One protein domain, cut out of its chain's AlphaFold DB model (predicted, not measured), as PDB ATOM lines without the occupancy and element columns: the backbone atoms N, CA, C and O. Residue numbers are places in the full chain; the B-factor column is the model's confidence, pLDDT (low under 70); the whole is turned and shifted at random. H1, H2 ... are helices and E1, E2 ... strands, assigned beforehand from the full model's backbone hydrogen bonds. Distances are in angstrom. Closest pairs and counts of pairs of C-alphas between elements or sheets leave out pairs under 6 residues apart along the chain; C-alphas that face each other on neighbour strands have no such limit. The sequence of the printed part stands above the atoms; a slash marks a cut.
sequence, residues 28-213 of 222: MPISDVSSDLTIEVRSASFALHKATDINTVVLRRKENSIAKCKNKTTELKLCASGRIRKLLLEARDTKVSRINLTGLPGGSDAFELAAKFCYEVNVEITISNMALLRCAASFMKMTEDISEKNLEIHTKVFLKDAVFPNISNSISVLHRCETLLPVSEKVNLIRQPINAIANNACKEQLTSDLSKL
ATOM      1  N   MET A  28      11.643  25.193 -31.307       45.09
ATOM      2  CA  MET A  28      10.378  25.040 -30.570       45.09
ATOM      3  C   MET A  28      10.642  25.126 -29.059       45.09
ATOM      4  O   MET A  28      11.082  24.128 -28.477       45.09
ATOM      5  N   PRO A  29      10.369  26.264 -28.388       44.22
ATOM      6  CA  PRO A  29      10.549  26.363 -26.951       44.22
ATOM      7  C   PRO A  29       9.539  25.480 -26.209       44.22
ATOM      8  O   PRO A  29       8.364  25.361 -26.566       44.22
ATOM      9  N   ILE A  30      10.009  24.873 -25.119       46.09
ATOM     10  CA  ILE A  30       9.247  23.989 -24.216       46.09
ATOM     11  C   ILE A  30       7.998  24.683 -23.640       46.09
ATOM     12  O   ILE A  30       7.061  24.021 -23.191       46.09
ATOM     13  N   SER A  31       7.961  26.022 -23.662       45.66
ATOM     14  CA  SER A  31       6.808  26.840 -23.272       45.66
ATOM     15  C   SER A  31       5.535  26.522 -24.047       45.66
ATOM     16  O   SER A  31       4.453  26.724 -23.507       45.66
ATOM     17  N   ASP A  32       5.665  25.992 -25.260       45.84
ATOM     18  CA  ASP A  32       4.560  25.916 -26.210       45.84
ATOM     19  C   ASP A  32       3.911  24.526 -26.286       45.84
ATOM     20  O   ASP A  32       2.994  24.295 -27.076       45.84
ATOM     21  N   VAL A  33       4.395  23.573 -25.485       51.19
ATOM     22  CA  VAL A  33       3.723  22.286 -25.295       51.19
ATOM     23  C   VAL A  33       2.663  22.475 -24.209       51.19
ATOM     24  O   VAL A  33       2.987  22.848 -23.081       51.19
ATOM     25  N   SER A  34       1.394  22.220 -24.548       54.22
ATOM     26  CA  SER A  34       0.289  22.206 -23.578       54.22
ATOM     27  C   SER A  34       0.621  21.277 -22.402       54.22
ATOM     28  O   SER A  34       1.198  20.208 -22.607       54.22
ATOM     29  N   SER A  35       0.243  21.668 -21.179       56.41
ATOM     30  CA  SER A  35       0.536  20.946 -19.928       56.41
ATOM     31  C   SER A  35       0.076  19.481 -19.901       56.41
ATOM     32  O   SER A  35       0.556  18.722 -19.057       56.41
ATOM     33  N   ASP A  36      -0.803  19.083 -20.832       61.84
ATOM     34  CA  ASP A  36      -1.532  17.810 -20.823       61.84
ATOM     35  C   ASP A  36      -1.557  17.084 -22.186       61.84
ATOM     36  O   ASP A  36      -2.513  16.369 -22.505       61.84
ATOM     37  N   LEU A  37      -0.516  17.236 -23.015       73.25
ATOM     38  CA  LEU A  37      -0.427  16.520 -24.294       73.25
ATOM     39  C   LEU A  37      -0.300  15.002 -24.074       73.25
ATOM     40  O   LEU A  37       0.598  14.529 -23.381       73.25
ATOM     41  N   THR A  38      -1.170  14.216 -24.702       78.38
ATOM     42  CA  THR A  38      -1.132  12.747 -24.639       78.38
ATOM     43  C   THR A  38      -0.856  12.159 -26.017       78.38
ATOM     44  O   THR A  38      -1.568  12.453 -26.972       78.38
ATOM     45  N   ILE A  39       0.159  11.304 -26.127       81.75
ATOM     46  CA  ILE A  39       0.430  10.513 -27.328       81.75
ATOM     47  C   ILE A  39      -0.203   9.134 -27.158       81.75
ATOM     48  O   ILE A  39       0.109   8.412 -26.216       81.75
ATOM     49  N   GLU A  40      -1.079   8.749 -28.070       84.81
ATOM     50  CA  GLU A  40      -1.720   7.439 -28.088       84.81
ATOM     51  C   GLU A  40      -1.054   6.549 -29.134       84.81
ATOM     52  O   GLU A  40      -0.918   6.918 -30.303       84.81
ATOM     53  N   VAL A  41      -0.631   5.362 -28.706       86.94
ATOM     54  CA  VAL A  41      -0.041   4.334 -29.563       86.94
ATOM     55  C   VAL A  41      -0.791   3.035 -29.304       86.94
ATOM     56  O   VAL A  41      -0.515   2.324 -28.337       86.94
ATOM     57  N   ARG A  42      -1.748   2.713 -30.180       82.88
ATOM     58  CA  ARG A  42      -2.667   1.575 -29.999       82.88
ATOM     59  C   ARG A  42      -3.382   1.662 -28.638       82.88
ATOM     60  O   ARG A  42      -4.113   2.616 -28.416       82.88
ATOM     61  N   SER A  43      -3.182   0.684 -27.753       76.50
ATOM     62  CA  SER A  43      -3.805   0.599 -26.426       76.50
ATOM     63  C   SER A  43      -3.027   1.316 -25.318       76.50
ATOM     64  O   SER A  43      -3.476   1.311 -24.176       76.50
ATOM     65  N   ALA A  44      -1.863   1.899 -25.622       80.50
ATOM     66  CA  ALA A  44      -1.053   2.624 -24.649       80.50
ATOM     67  C   ALA A  44      -1.180   4.137 -24.845       80.50
ATOM     68  O   ALA A  44      -1.192   4.640 -25.972       80.50
ATOM     69  N   SER A  45      -1.201   4.867 -23.733       80.00
ATOM     70  CA  SER A  45      -1.203   6.329 -23.726       80.00
ATOM     71  C   SER A  45       0.037   6.850 -23.014       80.00
ATOM     72  O   SER A  45       0.398   6.375 -21.940       80.00
ATOM     73  N   PHE A  46       0.669   7.859 -23.592       77.19
ATOM     74  CA  PHE A  46       1.900   8.465 -23.119       77.19
ATOM     75  C   PHE A  46       1.635   9.938 -22.828       77.19
ATOM     76  O   PHE A  46       1.524  10.747 -23.745       77.19
ATOM     77  N   ALA A  47       1.489  10.288 -21.554       71.69
ATOM     78  CA  ALA A  47       1.270  11.673 -21.154       71.69
ATOM     79  C   ALA A  47       2.606  12.418 -21.087       71.69
ATOM     80  O   ALA A  47       3.535  11.949 -20.426       71.69
ATOM     81  N   LEU A  48       2.676  13.566 -21.753       67.94
ATOM     82  CA  LEU A  48       3.756  14.539 -21.686       67.94
ATOM     83  C   LEU A  48       3.356  15.591 -20.652       67.94
ATOM     84  O   LEU A  48       2.533  16.457 -20.931       67.94
ATOM     85  N   HIS A  49       3.917  15.508 -19.448       58.56
ATOM     86  CA  HIS A  49       3.650  16.495 -18.401       58.56
ATOM     87  C   HIS A  49       4.805  17.475 -18.279       58.56
ATOM     88  O   HIS A  49       5.927  17.049 -17.999       58.56
ATOM     89  N   LYS A  50       4.518  18.773 -18.412       53.03
ATOM     90  CA  LYS A  50       5.447  19.846 -18.043       53.03
ATOM     91  C   LYS A  50       5.550  19.899 -16.516       53.03
ATOM     92  O   LYS A  50       4.550  20.135 -15.843       53.03
ATOM     93  N   ALA A  51       6.731  19.645 -15.961       49.66
ATOM     94  CA  ALA A  51       6.977  19.880 -14.543       49.66
ATOM     95  C   ALA A  51       7.007  21.398 -14.302       49.66
ATOM     96  O   ALA A  51       7.701  22.127 -15.003       49.66
ATOM     97  N   THR A  52       6.216  21.886 -13.350       46.00
ATOM     98  CA  THR A  52       6.020  23.324 -13.099       46.00
ATOM     99  C   THR A  52       7.266  24.047 -12.583       46.00
ATOM    100  O   THR A  52       7.357  25.255 -12.757       46.00
ATOM    101  N   ASP A  53       8.245  23.321 -12.034       47.19
ATOM    102  CA  ASP A  53       9.408  23.918 -11.353       47.19
ATOM    103  C   ASP A  53      10.719  23.822 -12.145       47.19
ATOM    104  O   ASP A  53      11.723  24.439 -11.797       47.19
ATOM    105  N   ILE A  54      10.739  23.029 -13.215       44.72
ATOM    106  CA  ILE A  54      11.912  22.804 -14.060       44.72
ATOM    107  C   ILE A  54      11.352  22.582 -15.457       44.72
ATOM    108  O   ILE A  54      10.459  21.753 -15.578       44.72
ATOM    109  N   ASN A  55      11.833  23.276 -16.496       44.38
ATOM    110  CA  ASN A  55      11.428  23.095 -17.905       44.38
ATOM    111  C   ASN A  55      11.723  21.661 -18.413       44.38
ATOM    112  O   ASN A  55      12.574  21.433 -19.263       44.38
ATOM    113  N   THR A  56      11.046  20.671 -17.845       43.56
ATOM    114  CA  THR A  56      11.255  19.232 -17.965       43.56
ATOM    115  C   THR A  56       9.913  18.626 -18.323       43.56
ATOM    116  O   THR A  56       8.904  18.917 -17.680       43.56
ATOM    117  N   VAL A  57       9.890  17.772 -19.339       49.38
ATOM    118  CA  VAL A  57       8.689  17.046 -19.729       49.38
ATOM    119  C   VAL A  57       8.904  15.595 -19.395       49.38
ATOM    120  O   VAL A  57       9.850  14.969 -19.854       49.38
ATOM    121  N   VAL A  58       8.006  15.066 -18.580       54.22
ATOM    122  CA  VAL A  58       8.028  13.669 -18.177       54.22
ATOM    123  C   VAL A  58       7.086  12.903 -19.086       54.22
ATOM    124  O   VAL A  58       5.905  13.243 -19.164       54.22
ATOM    125  N   LEU A  59       7.592  11.847 -19.723       62.25
ATOM    126  CA  LEU A  59       6.749  10.848 -20.365       62.25
ATOM    127  C   LEU A  59       6.255   9.826 -19.346       62.25
ATOM    128  O   LEU A  59       7.045   9.152 -18.687       62.25
ATOM    129  N   ARG A  60       4.934   9.671 -19.251       62.34
ATOM    130  CA  ARG A  60       4.304   8.600 -18.470       62.34
ATOM    131  C   ARG A  60       3.505   7.681 -19.381       62.34
ATOM    132  O   ARG A  60       2.465   8.097 -19.885       62.34
ATOM    133  N   ARG A  61       3.956   6.432 -19.524       67.00
ATOM    134  CA  ARG A  61       3.151   5.340 -20.087       67.00
ATOM    135  C   ARG A  61       2.049   5.003 -19.075       67.00
ATOM    136  O   ARG A  61       2.335   4.641 -17.936       67.00
ATOM    137  N   LYS A  62       0.791   5.194 -19.455       59.16
ATOM    138  CA  LYS A  62      -0.369   4.686 -18.723       59.16
ATOM    139  C   LYS A  62      -0.690   3.312 -19.295       59.16
ATOM    140  O   LYS A  62      -1.241   3.207 -20.386       59.16
ATOM    141  N   GLU A  63      -0.320   2.282 -18.549       53.09
ATOM    142  CA  GLU A  63      -0.802   0.915 -18.729       53.09
ATOM    143  C   GLU A  63      -1.612   0.509 -17.506       53.09
ATOM    144  O   GLU A  63      -1.342   0.976 -16.394       53.09
ATOM    145  N   ASN A  64      -2.603  -0.363 -17.703       42.38
ATOM    146  CA  ASN A  64      -3.228  -1.075 -16.596       42.38
ATOM    147  C   ASN A  64      -2.137  -1.917 -15.913       42.38
ATOM    148  O   ASN A  64      -1.807  -3.001 -16.378       42.38
ATOM    149  N   SER A  65      -1.597  -1.377 -14.818       36.81
ATOM    150  CA  SER A  65      -0.620  -1.977 -13.901       36.81
ATOM    151  C   SER A  65       0.858  -1.974 -14.350       36.81
ATOM    152  O   SER A  65       1.327  -2.844 -15.064       36.81
ATOM    153  N   ILE A  66       1.607  -1.045 -13.733       36.03
ATOM    154  CA  ILE A  66       3.034  -1.127 -13.349       36.03
ATOM    155  C   ILE A  66       4.090  -0.987 -14.470       36.03
ATOM    156  O   ILE A  66       4.720  -1.951 -14.882       36.03
ATOM    157  N   ALA A  67       4.442   0.266 -14.790       29.86
ATOM    158  CA  ALA A  67       5.825   0.671 -15.091       29.86
ATOM    159  C   ALA A  67       6.016   2.171 -14.788       29.86
ATOM    160  O   ALA A  67       5.635   3.054 -15.554       29.86
ATOM    161  N   LYS A  68       6.577   2.490 -13.613       33.66
ATOM    162  CA  LYS A  68       6.935   3.865 -13.220       33.66
ATOM    163  C   LYS A  68       8.332   4.182 -13.758       33.66
ATOM    164  O   LYS A  68       9.322   3.903 -13.090       33.66
ATOM    165  N   CYS A  69       8.429   4.829 -14.916       35.03
ATOM    166  CA  CYS A  69       9.659   5.530 -15.285       35.03
ATOM    167  C   CYS A  69       9.739   6.835 -14.478       35.03
ATOM    168  O   CYS A  69       9.122   7.840 -14.822       35.03
ATOM    169  N   LYS A  70      10.462   6.808 -13.357       38.38
ATOM    170  CA  LYS A  70      10.989   8.015 -12.713       38.38
ATOM    171  C   LYS A  70      12.467   8.060 -13.054       38.38
ATOM    172  O   LYS A  70      13.166   7.190 -12.568       38.38
ATOM    173  N   ASN A  71      12.916   9.021 -13.856       32.66
ATOM    174  CA  ASN A  71      14.320   9.428 -13.925       32.66
ATOM    175  C   ASN A  71      14.423  10.896 -14.370       32.66
ATOM    176  O   ASN A  71      13.510  11.434 -14.994       32.66
ATOM    177  N   LYS A  72      15.499  11.521 -13.889       32.19
ATOM    178  CA  LYS A  72      15.763  12.950 -13.684       32.19
ATOM    179  C   LYS A  72      15.954  13.765 -14.971       32.19
ATOM    180  O   LYS A  72      16.593  13.306 -15.903       32.19
ATOM    181  N   THR A  73      15.444  14.991 -14.886       37.38
ATOM    182  CA  THR A  73      15.870  16.279 -15.458       37.38
ATOM    183  C   THR A  73      17.021  16.299 -16.474       37.38
ATOM    184  O   THR A  73      18.178  16.203 -16.079       37.38
ATOM    185  N   THR A  74      16.688  16.613 -17.727       30.70
ATOM    186  CA  THR A  74      17.536  17.273 -18.741       30.70
ATOM    187  C   THR A  74      16.618  18.024 -19.718       30.70
ATOM    188  O   THR A  74      15.449  17.655 -19.875       30.70
ATOM    189  N   GLU A  75      17.098  19.133 -20.297       35.22
ATOM    190  CA  GLU A  75      16.367  19.949 -21.281       35.22
ATOM    191  C   GLU A  75      15.703  19.072 -22.352       35.22
ATOM    192  O   GLU A  75      16.322  18.170 -22.913       35.22
ATOM    193  N   LEU A  76      14.414  19.306 -22.623       38.19
ATOM    194  CA  LEU A  76      13.669  18.479 -23.569       38.19
ATOM    195  C   LEU A  76      14.290  18.534 -24.964       38.19
ATOM    196  O   LEU A  76      14.097  19.497 -25.708       38.19
ATOM    197  N   LYS A  77      14.788  17.388 -25.412       50.88
ATOM    198  CA  LYS A  77      14.934  17.082 -26.834       50.88
ATOM    199  C   LYS A  77      13.777  16.222 -27.352       50.88
ATOM    200  O   LYS A  77      13.957  15.381 -28.232       50.88
ATOM    201  N   LEU A  78      12.545  16.489 -26.885       50.88
ATOM    202  CA  LEU A  78      11.302  15.888 -27.425       50.88
ATOM    203  C   LEU A  78      11.231  15.999 -28.966       50.88
ATOM    204  O   LEU A  78      10.590  15.213 -29.660       50.88
ATOM    205  N   CYS A  79      11.970  16.957 -29.505       58.25
ATOM    206  CA  CYS A  79      12.152  17.220 -30.909       58.25
ATOM    207  C   CYS A  79      12.965  16.157 -31.700       58.25
ATOM    208  O   CYS A  79      12.959  16.221 -32.917       58.25
ATOM    209  N   ALA A  80      13.623  15.121 -31.173       71.06
ATOM    210  CA  ALA A  80      14.366  14.208 -32.082       71.06
ATOM    211  C   ALA A  80      13.480  13.471 -33.136       71.06
ATOM    212  O   ALA A  80      13.992  13.016 -34.161       71.06
ATOM    213  N   SER A  81      12.150  13.427 -32.955       81.44
ATOM    214  CA  SER A  81      11.190  12.925 -33.953       81.44
ATOM    215  C   SER A  81      10.602  14.030 -34.839       81.44
ATOM    216  O   SER A  81       9.805  14.850 -34.381       81.44
ATOM    217  N   GLY A  82      10.870  13.978 -36.149       82.06
ATOM    218  CA  GLY A  82      10.250  14.895 -37.114       82.06
ATOM    219  C   GLY A  82       8.725  14.747 -37.216       82.06
ATOM    220  O   GLY A  82       8.020  15.724 -37.465       82.06
ATOM    221  N   ARG A  83       8.182  13.542 -36.983       84.31
ATOM    222  CA  ARG A  83       6.730  13.305 -37.040       84.31
ATOM    223  C   ARG A  83       5.995  13.892 -35.837       84.31
ATOM    224  O   ARG A  83       4.953  14.508 -36.031       84.31
ATOM    225  N   ILE A  84       6.541  13.736 -34.629       79.75
ATOM    226  CA  ILE A  84       5.970  14.356 -33.424       79.75
ATOM    227  C   ILE A  84       6.057  15.880 -33.533       79.75
ATOM    228  O   ILE A  84       5.053  16.539 -33.285       79.75
ATOM    229  N   ARG A  85       7.198  16.436 -33.985       76.19
ATOM    230  CA  ARG A  85       7.329  17.885 -34.243       76.19
ATOM    231  C   ARG A  85       6.218  18.402 -35.149       76.19
ATOM    232  O   ARG A  85       5.546  19.369 -34.809       76.19
ATOM    233  N   LYS A  86       5.995  17.729 -36.282       77.88
ATOM    234  CA  LYS A  86       4.951  18.108 -37.237       77.88
ATOM    235  C   LYS A  86       3.557  18.097 -36.601       77.88
ATOM    236  O   LYS A  86       2.837  19.081 -36.706       77.88
ATOM    237  N   LEU A  87       3.199  17.009 -35.921       77.69
ATOM    238  CA  LEU A  87       1.881  16.867 -35.292       77.69
ATOM    239  C   LEU A  87       1.668  17.888 -34.168       77.69
ATOM    240  O   LEU A  87       0.561  18.380 -33.984       77.69
ATOM    241  N   LEU A  88       2.731  18.240 -33.442       73.06
ATOM    242  CA  LEU A  88       2.687  19.278 -32.419       73.06
ATOM    243  C   LEU A  88       2.444  20.667 -33.021       73.06
ATOM    244  O   LEU A  88       1.674  21.435 -32.457       73.06
ATOM    245  N   LEU A  89       3.077  20.988 -34.155       71.56
ATOM    246  CA  LEU A  89       2.841  22.247 -34.869       71.56
ATOM    247  C   LEU A  89       1.386  22.350 -35.348       71.56
ATOM    248  O   LEU A  89       0.743  23.359 -35.095       71.56
ATOM    249  N   GLU A  90       0.844  21.287 -35.944       70.50
ATOM    250  CA  GLU A  90      -0.558  21.234 -36.398       70.50
ATOM    251  C   GLU A  90      -1.566  21.325 -35.229       70.50
ATOM    252  O   GLU A  90      -2.652  21.894 -35.360       70.50
ATOM    253  N   ALA A  91      -1.208  20.794 -34.056       66.19
ATOM    254  CA  ALA A  91      -2.046  20.841 -32.859       66.19
ATOM    255  C   ALA A  91      -2.142  22.244 -32.225       66.19
ATOM    256  O   ALA A  91      -3.137  22.530 -31.547       66.19
ATOM    257  N   ARG A  92      -1.149  23.126 -32.446       61.09
ATOM    258  CA  ARG A  92      -1.169  24.519 -31.949       61.09
ATOM    259  C   ARG A  92      -2.363  25.291 -32.497       61.09
ATOM    260  O   ARG A  92      -3.038  25.982 -31.738       61.09
ATOM    261  N   ASP A  93      -2.662  25.098 -33.776       59.03
ATOM    262  CA  ASP A  93      -3.735  25.820 -34.463       59.03
ATOM    263  C   ASP A  93      -5.135  25.340 -34.043       59.03
ATOM    264  O   ASP A  93      -6.131  26.027 -34.259       59.03
ATOM    265  N   THR A  94      -5.228  24.165 -33.411       58.03
ATOM    266  CA  THR A  94      -6.493  23.450 -33.185       58.03
ATOM    267  C   THR A  94      -6.800  23.139 -31.712       58.03
ATOM    268  O   THR A  94      -7.829  22.529 -31.425       58.03
ATOM    269  N   LYS A  95      -5.958  23.575 -30.755       63.38
ATOM    270  CA  LYS A  95      -6.057  23.246 -29.307       63.38
ATOM    271  C   LYS A  95      -6.142  21.734 -29.025       63.38
ATOM    272  O   LYS A  95      -6.777  21.303 -28.060       63.38
ATOM    273  N   VAL A  96      -5.506  20.910 -29.854       64.12
ATOM    274  CA  VAL A  96      -5.544  19.452 -29.704       64.12
ATOM    275  C   VAL A  96      -4.593  19.007 -28.588       64.12
ATOM    276  O   VAL A  96      -3.388  19.230 -28.651       64.12
ATOM    277  N   SER A  97      -5.134  18.334 -27.568       72.06
ATOM    278  CA  SER A  97      -4.371  17.771 -26.441       72.06
ATOM    279  C   SER A  97      -4.008  16.291 -26.614       72.06
ATOM    280  O   SER A  97      -3.381  15.701 -25.735       72.06
ATOM    281  N   ARG A  98      -4.384  15.661 -27.736       76.69
ATOM    282  CA  ARG A  98      -4.144  14.233 -28.001       76.69
ATOM    283  C   ARG A  98      -3.605  13.995 -29.409       76.69
ATOM    284  O   ARG A  98      -4.225  14.405 -30.381       76.69
ATOM    285  N   ILE A  99      -2.484  13.288 -29.521       81.81
ATOM    286  CA  ILE A  99      -1.867  12.896 -30.793       81.81
ATOM    287  C   ILE A  99      -1.936  11.378 -30.923       81.81
ATOM    288  O   ILE A  99      -1.403  10.668 -30.075       81.81
ATOM    289  N   ASN A 100      -2.528  10.866 -32.001       85.31
ATOM    290  CA  ASN A 100      -2.590   9.427 -32.249       85.31
ATOM    291  C   ASN A 100      -1.539   8.993 -33.283       85.31
ATOM    292  O   ASN A 100      -1.518   9.479 -34.416       85.31
ATOM    293  N   LEU A 101      -0.666   8.061 -32.900       86.81
ATOM    294  CA  LEU A 101       0.331   7.441 -33.772       86.81
ATOM    295  C   LEU A 101      -0.160   6.069 -34.247       86.81
ATOM    296  O   LEU A 101       0.385   5.016 -33.897       86.81
ATOM    297  N   THR A 102      -1.192   6.084 -35.084       87.75
ATOM    298  CA  THR A 102      -1.728   4.868 -35.697       87.75
ATOM    299  C   THR A 102      -0.696   4.217 -36.626       87.75
ATOM    300  O   THR A 102      -0.020   4.880 -37.414       87.75
ATOM    301  N   GLY A 103      -0.559   2.892 -36.537       88.88
ATOM    302  CA  GLY A 103       0.295   2.118 -37.446       88.88
ATOM    303  C   GLY A 103       1.800   2.153 -37.155       88.88
ATOM    304  O   GLY A 103       2.576   1.760 -38.022       88.88
ATOM    305  N   LEU A 104       2.234   2.589 -35.964       91.81
ATOM    306  CA  LEU A 104       3.644   2.482 -35.572       91.81
ATOM    307  C   LEU A 104       4.086   0.996 -35.564       91.81
ATOM    308  O   LEU A 104       3.499   0.196 -34.819       91.81
ATOM    309  N   PRO A 105       5.096   0.598 -36.366       92.25
ATOM    310  CA  PRO A 105       5.649  -0.756 -36.332       92.25
ATOM    311  C   PRO A 105       6.251  -1.049 -34.955       92.25
ATOM    312  O   PRO A 105       6.940  -0.209 -34.383       92.25
ATOM    313  N   GLY A 106       5.962  -2.231 -34.409       90.50
ATOM    314  CA  GLY A 106       6.366  -2.601 -33.048       90.50
ATOM    315  C   GLY A 106       5.543  -1.951 -31.923       90.50
ATOM    316  O   GLY A 106       5.784  -2.240 -30.757       90.50
ATOM    317  N   GLY A 107       4.543  -1.122 -32.246       90.62
ATOM    318  CA  GLY A 107       3.566  -0.617 -31.279       90.62
ATOM    319  C   GLY A 107       4.164   0.240 -30.159       90.62
ATOM    320  O   GLY A 107       5.133   0.972 -30.354       90.62
ATOM    321  N   SER A 108       3.542   0.177 -28.984       88.31
ATOM    322  CA  SER A 108       3.889   1.001 -27.821       88.31
ATOM    323  C   SER A 108       5.301   0.748 -27.297       88.31
ATOM    324  O   SER A 108       5.947   1.688 -26.846       88.31
ATOM    325  N   ASP A 109       5.819  -0.474 -27.421       88.44
ATOM    326  CA  ASP A 109       7.177  -0.808 -26.973       88.44
ATOM    327  C   ASP A 109       8.237  -0.130 -27.845       88.44
ATOM    328  O   ASP A 109       9.222   0.417 -27.347       88.44
ATOM    329  N   ALA A 110       7.997  -0.081 -29.157       91.62
ATOM    330  CA  ALA A 110       8.850   0.647 -30.087       91.62
ATOM    331  C   ALA A 110       8.820   2.154 -29.845       91.62
ATOM    332  O   ALA A 110       9.861   2.813 -29.902       91.62
ATOM    333  N   PHE A 111       7.635   2.687 -29.536       89.50
ATOM    334  CA  PHE A 111       7.500   4.079 -29.136       89.50
ATOM    335  C   PHE A 111       8.286   4.367 -27.859       89.50
ATOM    336  O   PHE A 111       9.029   5.337 -27.820       89.50
ATOM    337  N   GLU A 112       8.158   3.524 -26.834       84.94
ATOM    338  CA  GLU A 112       8.832   3.729 -25.556       84.94
ATOM    339  C   GLU A 112      10.354   3.758 -25.711       84.94
ATOM    340  O   GLU A 112      11.002   4.651 -25.168       84.94
ATOM    341  N   LEU A 113      10.938   2.819 -26.460       87.81
ATOM    342  CA  LEU A 113      12.386   2.799 -26.671       87.81
ATOM    343  C   LEU A 113      12.864   4.025 -27.454       87.81
ATOM    344  O   LEU A 113      13.849   4.656 -27.083       87.81
ATOM    345  N   ALA A 114      12.159   4.405 -28.515       88.62
ATOM    346  CA  ALA A 114      12.537   5.587 -29.274       88.62
ATOM    347  C   ALA A 114      12.327   6.882 -28.478       88.62
ATOM    348  O   ALA A 114      13.111   7.819 -28.589       88.62
ATOM    349  N   ALA A 115      11.299   6.926 -27.636       82.00
ATOM    350  CA  ALA A 115      11.078   8.025 -26.724       82.00
ATOM    351  C   ALA A 115      12.206   8.112 -25.691       82.00
ATOM    352  O   ALA A 115      12.778   9.182 -25.534       82.00
ATOM    353  N   LYS A 116      12.598   6.998 -25.055       80.50
ATOM    354  CA  LYS A 116      13.772   6.937 -24.164       80.50
ATOM    355  C   LYS A 116      15.008   7.541 -24.834       80.50
ATOM    356  O   LYS A 116      15.655   8.388 -24.228       80.50
ATOM    357  N   PHE A 117      15.256   7.206 -26.100       83.62
ATOM    358  CA  PHE A 117      16.331   7.815 -26.883       83.62
ATOM    359  C   PHE A 117      16.186   9.345 -27.014       83.62
ATOM    360  O   PHE A 117      17.151  10.066 -26.790       83.62
ATOM    361  N   CYS A 118      14.990   9.868 -27.320       77.06
ATOM    362  CA  CYS A 118      14.740  11.320 -27.378       77.06
ATOM    363  C   CYS A 118      14.984  12.039 -26.040       77.06
ATOM    364  O   CYS A 118      15.275  13.231 -26.031       77.06
ATOM    365  N   TYR A 119      14.831  11.327 -24.923       71.88
ATOM    366  CA  TYR A 119      15.106  11.816 -23.570       71.88
ATOM    367  C   TYR A 119      16.547  11.564 -23.120       71.88
ATOM    368  O   TYR A 119      16.831  11.655 -21.929       71.88
ATOM    369  N   GLU A 120      17.437  11.208 -24.053       74.31
ATOM    370  CA  GLU A 120      18.851  10.920 -23.789       74.31
ATOM    371  C   GLU A 120      19.054   9.806 -22.749       74.31
ATOM    372  O   GLU A 120      20.116   9.654 -22.146       74.31
ATOM    373  N   VAL A 121      18.032   8.967 -22.558       75.62
ATOM    374  CA  VAL A 121      18.164   7.726 -21.808       75.62
ATOM    375  C   VAL A 121      18.961   6.768 -22.677       75.62
ATOM    376  O   VAL A 121      18.654   6.588 -23.856       75.62
ATOM    377  N   ASN A 122      19.969   6.128 -22.089       77.81
ATOM    378  CA  ASN A 122      20.769   5.144 -22.800       77.81
ATOM    379  C   ASN A 122      19.878   3.977 -23.263       77.81
ATOM    380  O   ASN A 122      19.360   3.217 -22.442       77.81
ATOM    381  N   VAL A 123      19.690   3.857 -24.577       84.38
ATOM    382  CA  VAL A 123      18.975   2.747 -25.210       84.38
ATOM    383  C   VAL A 123      19.999   1.893 -25.930       84.38
ATOM    384  O   VAL A 123      20.532   2.282 -26.969       84.38
ATOM    385  N   GLU A 124      20.264   0.717 -25.376       92.06
ATOM    386  CA  GLU A 124      21.151  -0.254 -26.001       92.06
ATOM    387  C   GLU A 124      20.487  -0.863 -27.244       92.06
ATOM    388  O   GLU A 124      19.376  -1.405 -27.183       92.06
ATOM    389  N   ILE A 125      21.174  -0.776 -28.384       94.56
ATOM    390  CA  ILE A 125      20.762  -1.441 -29.621       94.56
ATOM    391  C   ILE A 125      21.315  -2.864 -29.596       94.56
ATOM    392  O   ILE A 125      22.518  -3.068 -29.486       94.56
ATOM    393  N   THR A 126      20.427  -3.843 -29.727       96.31
ATOM    394  CA  THR A 126      20.744  -5.272 -29.703       96.31
ATOM    395  C   THR A 126      20.148  -5.971 -30.923       96.31
ATOM    396  O   THR A 126      19.289  -5.428 -31.623       96.31
ATOM    397  N   ILE A 127      20.552  -7.219 -31.178       96.56
ATOM    398  CA  ILE A 127      20.005  -8.027 -32.284       96.56
ATOM    399  C   ILE A 127      18.476  -8.178 -32.175       96.56
ATOM    400  O   ILE A 127      17.777  -8.167 -33.188       96.56
ATOM    401  N   SER A 128      17.943  -8.277 -30.952       93.69
ATOM    402  CA  SER A 128      16.517  -8.519 -30.713       93.69
ATOM    403  C   SER A 128      15.643  -7.278 -30.901       93.69
ATOM    404  O   SER A 128      14.483  -7.417 -31.293       93.69
ATOM    405  N   ASN A 129      16.175  -6.074 -30.653       94.44
ATOM    406  CA  ASN A 129      15.406  -4.827 -30.711       94.44
ATOM    407  C   ASN A 129      15.732  -3.943 -31.929       94.44
ATOM    408  O   ASN A 129      14.933  -3.066 -32.265       94.44
ATOM    409  N   MET A 130      16.847  -4.177 -32.631       95.31
ATOM    410  CA  MET A 130      17.305  -3.287 -33.702       95.31
ATOM    411  C   MET A 130      16.287  -3.160 -34.837       95.31
ATOM    412  O   MET A 130      16.017  -2.044 -35.277       95.31
ATOM    413  N   ALA A 131      15.686  -4.267 -35.293       96.31
ATOM    414  CA  ALA A 131      14.711  -4.233 -36.389       96.31
ATOM    415  C   ALA A 131      13.510  -3.334 -36.046       96.31
ATOM    416  O   ALA A 131      13.053  -2.528 -36.863       96.31
ATOM    417  N   LEU A 132      13.052  -3.430 -34.797       95.38
ATOM    418  CA  LEU A 132      11.965  -2.639 -34.243       95.38
ATOM    419  C   LEU A 132      12.357  -1.159 -34.121       95.38
ATOM    420  O   LEU A 132      11.624  -0.301 -34.612       95.38
ATOM    421  N   LEU A 133      13.545  -0.854 -33.584       95.75
ATOM    422  CA  LEU A 133      14.076   0.512 -33.499       95.75
ATOM    423  C   LEU A 133      14.258   1.158 -34.877       95.75
ATOM    424  O   LEU A 133      13.877   2.308 -35.072       95.75
ATOM    425  N   ARG A 134      14.789   0.421 -35.854       96.06
ATOM    426  CA  ARG A 134      15.001   0.883 -37.233       96.06
ATOM    427  C   ARG A 134      13.677   1.231 -37.916       96.06
ATOM    428  O   ARG A 134      13.566   2.288 -38.544       96.06
ATOM    429  N   CYS A 135      12.666   0.371 -37.779       96.25
ATOM    430  CA  CYS A 135      11.335   0.621 -38.332       96.25
ATOM    431  C   CYS A 135      10.650   1.809 -37.643       96.25
ATOM    432  O   CYS A 135      10.090   2.674 -38.322       96.25
ATOM    433  N   ALA A 136      10.732   1.892 -36.313       94.50
ATOM    434  CA  ALA A 136      10.174   2.998 -35.542       94.50
ATOM    435  C   ALA A 136      10.852   4.331 -35.884       94.50
ATOM    436  O   ALA A 136      10.162   5.305 -36.185       94.50
ATOM    437  N   ALA A 137      12.187   4.366 -35.929       94.38
ATOM    438  CA  ALA A 137      12.966   5.545 -36.297       94.38
ATOM    439  C   ALA A 137      12.583   6.059 -37.690       94.38
ATOM    440  O   ALA A 137      12.347   7.257 -37.871       94.38
ATOM    441  N   SER A 138      12.428   5.156 -38.667       93.81
ATOM    442  CA  SER A 138      11.959   5.534 -40.003       93.81
ATOM    443  C   SER A 138      10.523   6.064 -39.992       93.81
ATOM    444  O   SER A 138      10.240   7.052 -40.674       93.81
ATOM    445  N   PHE A 139       9.614   5.437 -39.242       92.31
ATOM    446  CA  PHE A 139       8.212   5.858 -39.156       92.31
ATOM    447  C   PHE A 139       8.057   7.229 -38.480       92.31
ATOM    448  O   PHE A 139       7.219   8.038 -38.891       92.31
ATOM    449  N   MET A 140       8.866   7.489 -37.452       89.69
ATOM    450  CA  MET A 140       8.853   8.717 -36.656       89.69
ATOM    451  C   MET A 140       9.767   9.812 -37.204       89.69
ATOM    452  O   MET A 140       9.831  10.890 -36.607       89.69
ATOM    453  N   LYS A 141      10.427   9.572 -38.348       89.62
ATOM    454  CA  LYS A 141      11.327  10.530 -39.007       89.62
ATOM    455  C   LYS A 141      12.453  10.988 -38.070       89.62
ATOM    456  O   LYS A 141      12.680  12.181 -37.906       89.62
ATOM    457  N   MET A 142      13.117  10.039 -37.418       90.00
ATOM    458  CA  MET A 142      14.269  10.288 -36.542       90.00
ATOM    459  C   MET A 142      15.569  10.282 -37.355       90.00
ATOM    460  O   MET A 142      16.421   9.418 -37.159       90.00
ATOM    461  N   THR A 143      15.681  11.206 -38.315       88.00
ATOM    462  CA  THR A 143      16.799  11.301 -39.271       88.00
ATOM    463  C   THR A 143      17.825  12.353 -38.842       88.00
ATOM    464  O   THR A 143      17.561  13.166 -37.950       88.00
ATOM    465  N   GLU A 144      18.995  12.346 -39.484       86.19
ATOM    466  CA  GLU A 144      20.056  13.337 -39.242       86.19
ATOM    467  C   GLU A 144      19.670  14.751 -39.703       86.19
ATOM    468  O   GLU A 144      20.161  15.723 -39.140       86.19
ATOM    469  N   ASP A 145      18.703  14.878 -40.620       81.94
ATOM    470  CA  ASP A 145      18.141  16.177 -41.028       81.94
ATOM    471  C   ASP A 145      17.388  16.881 -39.884       81.94
ATOM    472  O   ASP A 145      17.147  18.085 -39.936       81.94
ATOM    473  N   ILE A 146      16.962  16.122 -38.866       79.25
ATOM    474  CA  ILE A 146      16.162  16.613 -37.734       79.25
ATOM    475  C   ILE A 146      17.029  16.891 -36.501       79.25
ATOM    476  O   ILE A 146      16.764  17.824 -35.739       79.25
ATOM    477  N   SER A 147      18.022  16.039 -36.256       79.81
ATOM    478  CA  SER A 147      18.998  16.177 -35.175       79.81
ATOM    479  C   SER A 147      20.234  15.381 -35.546       79.81
ATOM    480  O   SER A 147      20.114  14.250 -36.009       79.81
ATOM    481  N   GLU A 148      21.414  15.916 -35.259       81.69
ATOM    482  CA  GLU A 148      22.658  15.162 -35.397       81.69
ATOM    483  C   GLU A 148      22.610  13.875 -34.551       81.69
ATOM    484  O   GLU A 148      21.989  13.862 -33.479       81.69
ATOM    485  N   LYS A 149      23.255  12.802 -35.040       84.94
ATOM    486  CA  LYS A 149      23.367  11.495 -34.362       84.94
ATOM    487  C   LYS A 149      22.013  10.927 -33.913       84.94
ATOM    488  O   LYS A 149      21.858  10.435 -32.802       84.94
ATOM    489  N   ASN A 150      21.002  11.018 -34.775       88.56
ATOM    490  CA  ASN A 150      19.660  10.530 -34.463       88.56
ATOM    491  C   ASN A 150      19.560   8.992 -34.516       88.56
ATOM    492  O   ASN A 150      20.405   8.309 -35.093       88.56
ATOM    493  N   LEU A 151      18.481   8.420 -33.983       91.75
ATOM    494  CA  LEU A 151      18.326   6.966 -33.846       91.75
ATOM    495  C   LEU A 151      18.471   6.204 -35.177       91.75
ATOM    496  O   LEU A 151      18.960   5.070 -35.210       91.75
ATOM    497  N   GLU A 152      18.079   6.821 -36.298       93.50
ATOM    498  CA  GLU A 152      18.215   6.188 -37.603       93.50
ATOM    499  C   GLU A 152      19.676   5.832 -37.934       93.50
ATOM    500  O   GLU A 152      19.927   4.713 -38.393       93.50
ATOM    501  N   ILE A 153      20.638   6.732 -37.701       93.44
ATOM    502  CA  ILE A 153      22.040   6.455 -38.043       93.44
ATOM    503  C   ILE A 153      22.642   5.403 -37.106       93.44
ATOM    504  O   ILE A 153      23.316   4.492 -37.582       93.44
ATOM    505  N   HIS A 154      22.290   5.419 -35.816       94.12
ATOM    506  CA  HIS A 154      22.745   4.410 -34.853       94.12
ATOM    507  C   HIS A 154      22.322   2.992 -35.267       94.12
ATOM    508  O   HIS A 154      23.131   2.065 -35.265       94.12
ATOM    509  N   THR A 155      21.069   2.825 -35.705       96.06
ATOM    510  CA  THR A 155      20.586   1.525 -36.201       96.06
ATOM    511  C   THR A 155      21.255   1.105 -37.515       96.06
ATOM    512  O   THR A 155      21.507  -0.083 -37.705       96.06
ATOM    513  N   LYS A 156      21.589   2.047 -38.415       94.94
ATOM    514  CA  LYS A 156      22.342   1.753 -39.653       94.94
ATOM    515  C   LYS A 156      23.762   1.278 -39.362       94.94
ATOM    516  O   LYS A 156      24.222   0.348 -40.018       94.94
ATOM    517  N   VAL A 157      24.448   1.929 -38.425       96.38
ATOM    518  CA  VAL A 157      25.812   1.567 -38.016       96.38
ATOM    519  C   VAL A 157      25.805   0.177 -37.385       96.38
ATOM    520  O   VAL A 157      26.485  -0.715 -37.877       96.38
ATOM    521  N   PHE A 158      24.921  -0.065 -36.415       96.94
ATOM    522  CA  PHE A 158      24.794  -1.381 -35.785       96.94
ATOM    523  C   PHE A 158      24.477  -2.501 -36.791       96.94
ATOM    524  O   PHE A 158      25.021  -3.601 -36.701       96.94
ATOM    525  N   LEU A 159      23.627  -2.230 -37.788       96.19
ATOM    526  CA  LEU A 159      23.330  -3.185 -38.857       96.19
ATOM    527  C   LEU A 159      24.590  -3.550 -39.669       96.19
ATOM    528  O   LEU A 159      24.797  -4.719 -39.988       96.19
ATOM    529  N   LYS A 160      25.449  -2.574 -39.975       96.88
ATOM    530  CA  LYS A 160      26.701  -2.814 -40.705       96.88
ATOM    531  C   LYS A 160      27.745  -3.549 -39.874       96.88
ATOM    532  O   LYS A 160      28.415  -4.421 -40.418       96.88
ATOM    533  N   ASP A 161      27.847  -3.220 -38.593       96.88
ATOM    534  CA  ASP A 161      28.958  -3.668 -37.753       96.88
ATOM    535  C   ASP A 161      28.665  -5.005 -37.061       96.88
ATOM    536  O   ASP A 161      29.537  -5.865 -36.980       96.88
ATOM    537  N   ALA A 162      27.434  -5.214 -36.586       96.50
ATOM    538  CA  ALA A 162      27.070  -6.394 -35.800       96.50
ATOM    539  C   ALA A 162      26.241  -7.425 -36.579       96.50
ATOM    540  O   ALA A 162      26.290  -8.619 -36.274       96.50
ATOM    541  N   VAL A 163      25.453  -6.987 -37.569       96.94
ATOM    542  CA  VAL A 163      24.517  -7.874 -38.279       96.94
ATOM    543  C   VAL A 163      25.121  -8.401 -39.568       96.94
ATOM    544  O   VAL A 163      25.181  -9.613 -39.750       96.94
ATOM    545  N   PHE A 164      25.606  -7.527 -40.452       96.12
ATOM    546  CA  PHE A 164      26.126  -7.964 -41.748       96.12
ATOM    547  C   PHE A 164      27.319  -8.917 -41.684       96.12
ATOM    548  O   PHE A 164      27.374  -9.775 -42.554       96.12
ATOM    549  N   PRO A 165      28.251  -8.847 -40.718       95.62
ATOM    550  CA  PRO A 165      29.367  -9.792 -40.665       95.62
ATOM    551  C   PRO A 165      28.984 -11.182 -40.142       95.62
ATOM    552  O   PRO A 165      29.797 -12.097 -40.215       95.62
ATOM    553  N   ASN A 166      27.776 -11.357 -39.594       95.62
ATOM    554  CA  ASN A 166      27.366 -12.589 -38.928       95.62
ATOM    555  C   ASN A 166      26.037 -13.112 -39.503       95.62
ATOM    556  O   ASN A 166      24.980 -12.487 -39.375       95.62
ATOM    557  N   ILE A 167      26.088 -14.298 -40.117       96.06
ATOM    558  CA  ILE A 167      24.927 -14.939 -40.755       96.06
ATOM    559  C   ILE A 167      23.805 -15.208 -39.739       96.06
ATOM    560  O   ILE A 167      22.646 -14.907 -40.018       96.06
ATOM    561  N   SER A 168      24.133 -15.702 -38.541       96.69
ATOM    562  CA  SER A 168      23.150 -15.993 -37.485       96.69
ATOM    563  C   SER A 168      22.412 -14.731 -37.012       96.69
ATOM    564  O   SER A 168      21.181 -14.716 -36.891       96.69
ATOM    565  N   ASN A 169      23.144 -13.627 -36.840       97.25
ATOM    566  CA  ASN A 169      22.558 -12.328 -36.508       97.25
ATOM    567  C   ASN A 169      21.647 -11.821 -37.633       97.25
ATOM    568  O   ASN A 169      20.551 -11.328 -37.364       97.25
ATOM    569  N   SER A 170      22.071 -11.976 -38.891       97.31
ATOM    570  CA  SER A 170      21.270 -11.608 -40.064       97.31
ATOM    571  C   SER A 170      19.953 -12.390 -40.131       97.31
ATOM    572  O   SER A 170      18.900 -11.784 -40.320       97.31
ATOM    573  N   ILE A 171      19.979 -13.704 -39.889       96.88
ATOM    574  CA  ILE A 171      18.772 -14.549 -39.826       96.88
ATOM    575  C   ILE A 171      17.851 -14.108 -38.681       96.88
ATOM    576  O   ILE A 171      16.644 -13.958 -38.876       96.88
ATOM    577  N   SER A 172      18.414 -13.840 -37.502       96.88
ATOM    578  CA  SER A 172      17.647 -13.379 -36.337       96.88
ATOM    579  C   SER A 172      16.903 -12.070 -36.625       96.88
ATOM    580  O   SER A 172      15.720 -11.936 -36.308       96.88
ATOM    581  N   VAL A 173      17.569 -11.116 -37.285       96.75
ATOM    582  CA  VAL A 173      16.961  -9.848 -37.718       96.75
ATOM    583  C   VAL A 173      15.864 -10.079 -38.759       96.75
ATOM    584  O   VAL A 173      14.799  -9.471 -38.645       96.75
ATOM    585  N   LEU A 174      16.081 -10.965 -39.737       96.88
ATOM    586  CA  LEU A 174      15.078 -11.296 -40.755       96.88
ATOM    587  C   LEU A 174      13.801 -11.867 -40.130       96.88
ATOM    588  O   LEU A 174      12.716 -11.383 -40.439       96.88
ATOM    589  N   HIS A 175      13.920 -12.792 -39.175       96.56
ATOM    590  CA  HIS A 175      12.760 -13.323 -38.453       96.56
ATOM    591  C   HIS A 175      11.997 -12.210 -37.715       96.56
ATOM    592  O   HIS A 175      10.766 -12.197 -37.675       96.56
ATOM    593  N   ARG A 176      12.698 -11.239 -37.114       94.75
ATOM    594  CA  ARG A 176      12.030 -10.099 -36.459       94.75
ATOM    595  C   ARG A 176      11.312  -9.179 -37.451       94.75
ATOM    596  O   ARG A 176      10.380  -8.491 -37.052       94.75
ATOM    597  N   CYS A 177      11.709  -9.156 -38.722       96.12
ATOM    598  CA  CYS A 177      11.090  -8.293 -39.729       96.12
ATOM    599  C   CYS A 177       9.678  -8.728 -40.131       96.12
ATOM    600  O   CYS A 177       8.925  -7.873 -40.603       96.12
ATOM    601  N   GLU A 178       9.312  -9.997 -39.924       94.12
ATOM    602  CA  GLU A 178       7.994 -10.552 -40.268       94.12
ATOM    603  C   GLU A 178       6.853  -9.786 -39.589       94.12
ATOM    604  O   GLU A 178       5.874  -9.411 -40.230       94.12
ATOM    605  N   THR A 179       7.010  -9.455 -38.304       92.56
ATOM    606  CA  THR A 179       5.999  -8.724 -37.520       92.56
ATOM    607  C   THR A 179       6.019  -7.210 -37.752       92.56
ATOM    608  O   THR A 179       5.208  -6.477 -37.182       92.56
ATOM    609  N   LEU A 180       6.949  -6.722 -38.581       94.88
ATOM    610  CA  LEU A 180       7.197  -5.300 -38.846       94.88
ATOM    611  C   LEU A 180       6.897  -4.903 -40.300       94.88
ATOM    612  O   LEU A 180       7.118  -3.751 -40.692       94.88
ATOM    613  N   LEU A 181       6.396  -5.839 -41.106       93.12
ATOM    614  CA  LEU A 181       5.933  -5.567 -42.460       93.12
ATOM    615  C   LEU A 181       4.735  -4.595 -42.457       93.12
ATOM    616  O   LEU A 181       3.928  -4.606 -41.526       93.12
ATOM    617  N   PRO A 182       4.608  -3.730 -43.481       93.88
ATOM    618  CA  PRO A 182       5.495  -3.577 -44.644       93.88
ATOM    619  C   PRO A 182       6.678  -2.619 -44.398       93.88
ATOM    620  O   PRO A 182       7.446  -2.309 -45.309       93.88
ATOM    621  N   VAL A 183       6.827  -2.084 -43.179       94.62
ATOM    622  CA  VAL A 183       7.817  -1.033 -42.900       94.62
ATOM    623  C   VAL A 183       9.241  -1.573 -42.988       94.62
ATOM    624  O   VAL A 183      10.094  -0.898 -43.561       94.62
ATOM    625  N   SER A 184       9.486  -2.785 -42.481       94.69
ATOM    626  CA  SER A 184      10.790  -3.464 -42.541       94.69
ATOM    627  C   SER A 184      11.327  -3.597 -43.970       94.69
ATOM    628  O   SER A 184      12.511  -3.355 -44.218       94.69
ATOM    629  N   GLU A 185      10.453  -3.887 -44.933       94.69
ATOM    630  CA  GLU A 185      10.809  -3.944 -46.349       94.69
ATOM    631  C   GLU A 185      11.218  -2.566 -46.881       94.69
ATOM    632  O   GLU A 185      12.291  -2.414 -47.467       94.69
ATOM    633  N   LYS A 186      10.417  -1.532 -46.592       94.00
ATOM    634  CA  LYS A 186      10.679  -0.151 -47.027       94.00
ATOM    635  C   LYS A 186      12.015   0.395 -46.514       94.00
ATOM    636  O   LYS A 186      12.647   1.203 -47.193       94.00
ATOM    637  N   VAL A 187      12.450  -0.024 -45.324       93.69
ATOM    638  CA  VAL A 187      13.730   0.405 -44.729       93.69
ATOM    639  C   VAL A 187      14.916  -0.485 -45.114       93.69
ATOM    640  O   VAL A 187      16.010  -0.286 -44.580       93.69
ATOM    641  N   ASN A 188      14.716  -1.423 -46.047       93.69
ATOM    642  CA  ASN A 188      15.699  -2.389 -46.548       93.69
ATOM    643  C   ASN A 188      16.239  -3.381 -45.502       93.69
ATOM    644  O   ASN A 188      17.310  -3.954 -45.703       93.69
ATOM    645  N   LEU A 189      15.485  -3.656 -44.433       95.25
ATOM    646  CA  LEU A 189      15.863  -4.672 -43.440       95.25
ATOM    647  C   LEU A 189      15.693  -6.116 -43.931       95.25
ATOM    648  O   LEU A 189      16.103  -7.040 -43.242       95.25
ATOM    649  N   ILE A 190      15.114  -6.318 -45.114       95.25
ATOM    650  CA  ILE A 190      14.992  -7.642 -45.736       95.25
ATOM    651  C   ILE A 190      16.121  -7.843 -46.747       95.25
ATOM    652  O   ILE A 190      16.945  -8.743 -46.613       95.25
ATOM    653  N   ARG A 191      16.223  -6.946 -47.736       95.81
ATOM    654  CA  ARG A 191      17.199  -7.074 -48.831       95.81
ATOM    655  C   ARG A 191      18.649  -7.012 -48.346       95.81
ATOM    656  O   ARG A 191      19.482  -7.762 -48.841       95.81
ATOM    657  N   GLN A 192      18.967  -6.127 -47.397       95.25
ATOM    658  CA  GLN A 192      20.357  -5.948 -46.971       95.25
ATOM    659  C   GLN A 192      20.907  -7.152 -46.191       95.25
ATOM    660  O   GLN A 192      21.977  -7.624 -46.575       95.25
ATOM    661  N   PRO A 193      20.217  -7.706 -45.170       95.75
ATOM    662  CA  PRO A 193      20.690  -8.925 -44.517       95.75
ATOM    663  C   PRO A 193      20.771 -10.127 -45.462       95.75
ATOM    664  O   PRO A 193      21.729 -10.883 -45.367       95.75
ATOM    665  N   ILE A 194      19.848 -10.280 -46.424       96.75
ATOM    666  CA  ILE A 194      19.939 -11.346 -47.443       96.75
ATOM    667  C   ILE A 194      21.230 -11.212 -48.261       96.75
ATOM    668  O   ILE A 194      21.969 -12.183 -48.414       96.75
ATOM    669  N   ASN A 195      21.546 -10.004 -48.734       96.06
ATOM    670  CA  ASN A 195      22.790  -9.754 -49.462       96.06
ATOM    671  C   ASN A 195      24.027 -10.005 -48.585       96.06
ATOM    672  O   ASN A 195      25.031 -10.520 -49.069       96.06
ATOM    673  N   ALA A 196      23.966  -9.656 -47.297       95.88
ATOM    674  CA  ALA A 196      25.046  -9.924 -46.355       95.88
ATOM    675  C   ALA A 196      25.264 -11.432 -46.147       95.88
ATOM    676  O   ALA A 196      26.403 -11.888 -46.192       95.88
ATOM    677  N   ILE A 197      24.183 -12.208 -46.010       96.62
ATOM    678  CA  ILE A 197      24.235 -13.673 -45.917       96.62
ATOM    679  C   ILE A 197      24.882 -14.262 -47.172       96.62
ATOM    680  O   ILE A 197      25.828 -15.034 -47.048       96.62
ATOM    681  N   ALA A 198      24.426 -13.863 -48.363       96.12
ATOM    682  CA  ALA A 198      24.996 -14.340 -49.623       96.12
ATOM    683  C   ALA A 198      26.502 -14.039 -49.715       96.12
ATOM    684  O   ALA A 198      27.301 -14.926 -50.004       96.12
ATOM    685  N   ASN A 199      26.904 -12.809 -49.383       93.88
ATOM    686  CA  ASN A 199      28.307 -12.406 -49.401       93.88
ATOM    687  C   ASN A 199      29.162 -13.187 -48.394       93.88
ATOM    688  O   ASN A 199      30.295 -13.543 -48.713       93.88
ATOM    689  N   ASN A 200      28.655 -13.451 -47.189       93.19
ATOM    690  CA  ASN A 200      29.404 -14.207 -46.185       93.19
ATOM    691  C   ASN A 200      29.504 -15.689 -46.535       93.19
ATOM    692  O   ASN A 200      30.589 -16.245 -46.428       93.19
ATOM    693  N   ALA A 201      28.429 -16.296 -47.043       92.00
ATOM    694  CA  ALA A 201      28.460 -17.679 -47.510       92.00
ATOM    695  C   ALA A 201      29.504 -17.872 -48.626       92.00
ATOM    696  O   ALA A 201      30.283 -18.821 -48.596       92.00
ATOM    697  N   CYS A 202      29.597 -16.928 -49.574       89.62
ATOM    698  CA  CYS A 202      30.647 -16.953 -50.595       89.62
ATOM    699  C   CYS A 202      32.056 -16.786 -50.003       89.62
ATOM    700  O   CYS A 202      32.985 -17.460 -50.439       89.62
ATOM    701  N   LYS A 203      32.234 -15.902 -49.012       88.50
ATOM    702  CA  LYS A 203      33.533 -15.704 -48.346       88.50
ATOM    703  C   LYS A 203      33.991 -16.948 -47.589       88.50
ATOM    704  O   LYS A 203      35.155 -17.311 -47.710       88.50
ATOM    705  N   GLU A 204      33.099 -17.595 -46.842       84.81
ATOM    706  CA  GLU A 204      33.394 -18.827 -46.096       84.81
ATOM    707  C   GLU A 204      33.796 -19.977 -47.029       84.81
ATOM    708  O   GLU A 204      34.708 -20.745 -46.723       84.81
ATOM    709  N   GLN A 205      33.173 -20.057 -48.207       81.62
ATOM    710  CA  GLN A 205      33.556 -21.033 -49.223       81.62
ATOM    711  C   GLN A 205      34.977 -20.772 -49.751       81.62
ATOM    712  O   GLN A 205      35.797 -21.686 -49.802       81.62
ATOM    713  N   LEU A 206      35.303 -19.516 -50.078       79.56
ATOM    714  CA  LEU A 206      36.628 -19.141 -50.586       79.56
ATOM    715  C   LEU A 206      37.747 -19.378 -49.562       79.56
ATOM    716  O   LEU A 206      38.823 -19.844 -49.933       79.56
ATOM    717  N   THR A 207      37.517 -19.091 -48.277       78.25
ATOM    718  CA  THR A 207      38.515 -19.354 -47.225       78.25
ATOM    719  C   THR A 207      38.711 -20.852 -46.993       78.25
ATOM    720  O   THR A 207      39.847 -21.307 -46.829       78.25
ATOM    721  N   SER A 208      37.635 -21.644 -47.049       78.19
ATOM    722  CA  SER A 208      37.726 -23.107 -46.986       78.19
ATOM    723  C   SER A 208      38.528 -23.671 -48.161       78.19
ATOM    724  O   SER A 208      39.383 -24.532 -47.972       78.19
ATOM    725  N   ASP A 209      38.309 -23.164 -49.370       77.81
ATOM    726  CA  ASP A 209      38.986 -23.675 -50.561       77.81
ATOM    727  C   ASP A 209      40.464 -23.249 -50.634       77.81
ATOM    728  O   ASP A 209      41.310 -24.050 -51.031       77.81
ATOM    729  N   LEU A 210      40.810 -22.049 -50.154       74.75
ATOM    730  CA  LEU A 210      42.206 -21.606 -50.018       74.75
ATOM    731  C   LEU A 210      42.981 -22.408 -48.967       74.75
ATOM    732  O   LEU A 210      44.104 -22.835 -49.231       74.75
ATOM    733  N   SER A 211      42.376 -22.678 -47.805       74.38
ATOM    734  CA  SER A 211      43.039 -23.482 -46.765       74.38
ATOM    735  C   SER A 211      43.322 -24.913 -47.233       74.38
ATOM    736  O   SER A 211      44.361 -25.472 -46.897       74.38
ATOM    737  N   LYS A 212      42.475 -25.497 -48.091       74.19
ATOM    738  CA  LYS A 212      42.747 -26.802 -48.724       74.19
ATOM    739  C   LYS A 212      43.916 -26.765 -49.716       74.19
ATOM    740  O   LYS A 212      44.542 -27.799 -49.928       74.19
ATOM    741  N   LEU A 213      44.211 -25.620 -50.337       71.50
ATOM    742  CA  LEU A 213      45.315 -25.483 -51.295       71.50
ATOM    743  C   LEU A 213      46.676 -25.314 -50.606       71.50
ATOM    744  O   LEU A 213      47.663 -25.861 -51.094       71.50
TER     745      LEU A 213
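What this domain is: This is residues 28 to 213 of the 222 residues of the protein "BTB/POZ domain-containing protein" of Capsicum annuum (UniProt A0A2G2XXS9). What would one see first? A small twisted sheet of four strands stands at one end with H1 and H2 over one face; H3 packs on H2, H4, H5 and H6 pack round H3, and the long helix H7 runs out from H5, its residues 202 to 213 sticking out as an arm. What is it made of? The printed part has 186 residues, with seven named helices and four named strands in the order E1 E2 E3 H1 E4 H2 H3 H4 H5 H6 H7; the class is mixed, and the mixed sheet runs E3 E2 E1 E4. It is only just loose, close to compact, with a radius of gyration of the C-alphas of 19.5 A, and spans 73 by 34 by 28 A.

How they stand to each other: How is the sheet joined? E1, residues 36 to 41, E2, residues 44 to 50, and E3, residues 57 to 62, form a meander of two hairpins, each strand the antiparallel neighbour of the one before; N 39 and O 46, 2.8 A, and N 47 and O 60, 2.9 A, are within hydrogen-bond range. E4, residues 98 to 100, is parallel to E1, with N 40 and O 99 at 2.8 A. E3, H1, residues 82 to 92, and E4 form a split strand-helix-strand unit, its strands running the same way with E2 and E1 between them, and its crossover is left-handed. What is on the sheet? H1 and H2, residues 107 to 118, are on one face, making two layers; H2 has a height over the sheet of 9.8 A. What follows beyond H2? H3, residues 130 to 139, touches residues 110 to 114 of H2 alone, about perpendicular at 83 degrees, the closest C-alphas, Ala 110 and Ala 136, 6.1 A apart. H3 forms a helical hairpin with H4, residues 151 to 163, and touches H5, residues 167 to 180, and H6, residues 183 to 186; the closest C-alphas of H3 and H4, Ala 137 and Glu 152, are 5.4 A apart. H7, residues 191 to 213, touches H5 with residues 193 to 200 alone, at a shallow tilt of 14 degrees, opposite ways, the closest C-alphas, Ser 170 and Pro 193, 5.2 A apart. Do the helix backbones hold? Every O i to N i+4 pair is within hydrogen-bond range in H1, H2, H3, H4 and H7, 7 of 10 in H5, and H6 is too short for one.

Where its parts are: Where are the anchors? E1 begins at C-alpha 36, (-1.532, 17.810, -20.823), and H7 ends at C-alpha 213, (45.315, -25.483, -51.295). Which elements are longest? From first to last C-alpha H7 measures 33.7 A, H5 20.3 A and E2 19.6 A.

The domain as a whole: How far does it reach? The two C-alphas farthest apart, of Lys 95 and Leu 213, are 74.1 A apart, and the printed part has no cut. Which links are long? Those from E3 to H1, H2 to H3 and H3 to H4. Where is confidence low? The mean pLDDT of the printed part is 78.3, with residues 28 to 36, 48 to 79 and 91 to 96 under 70.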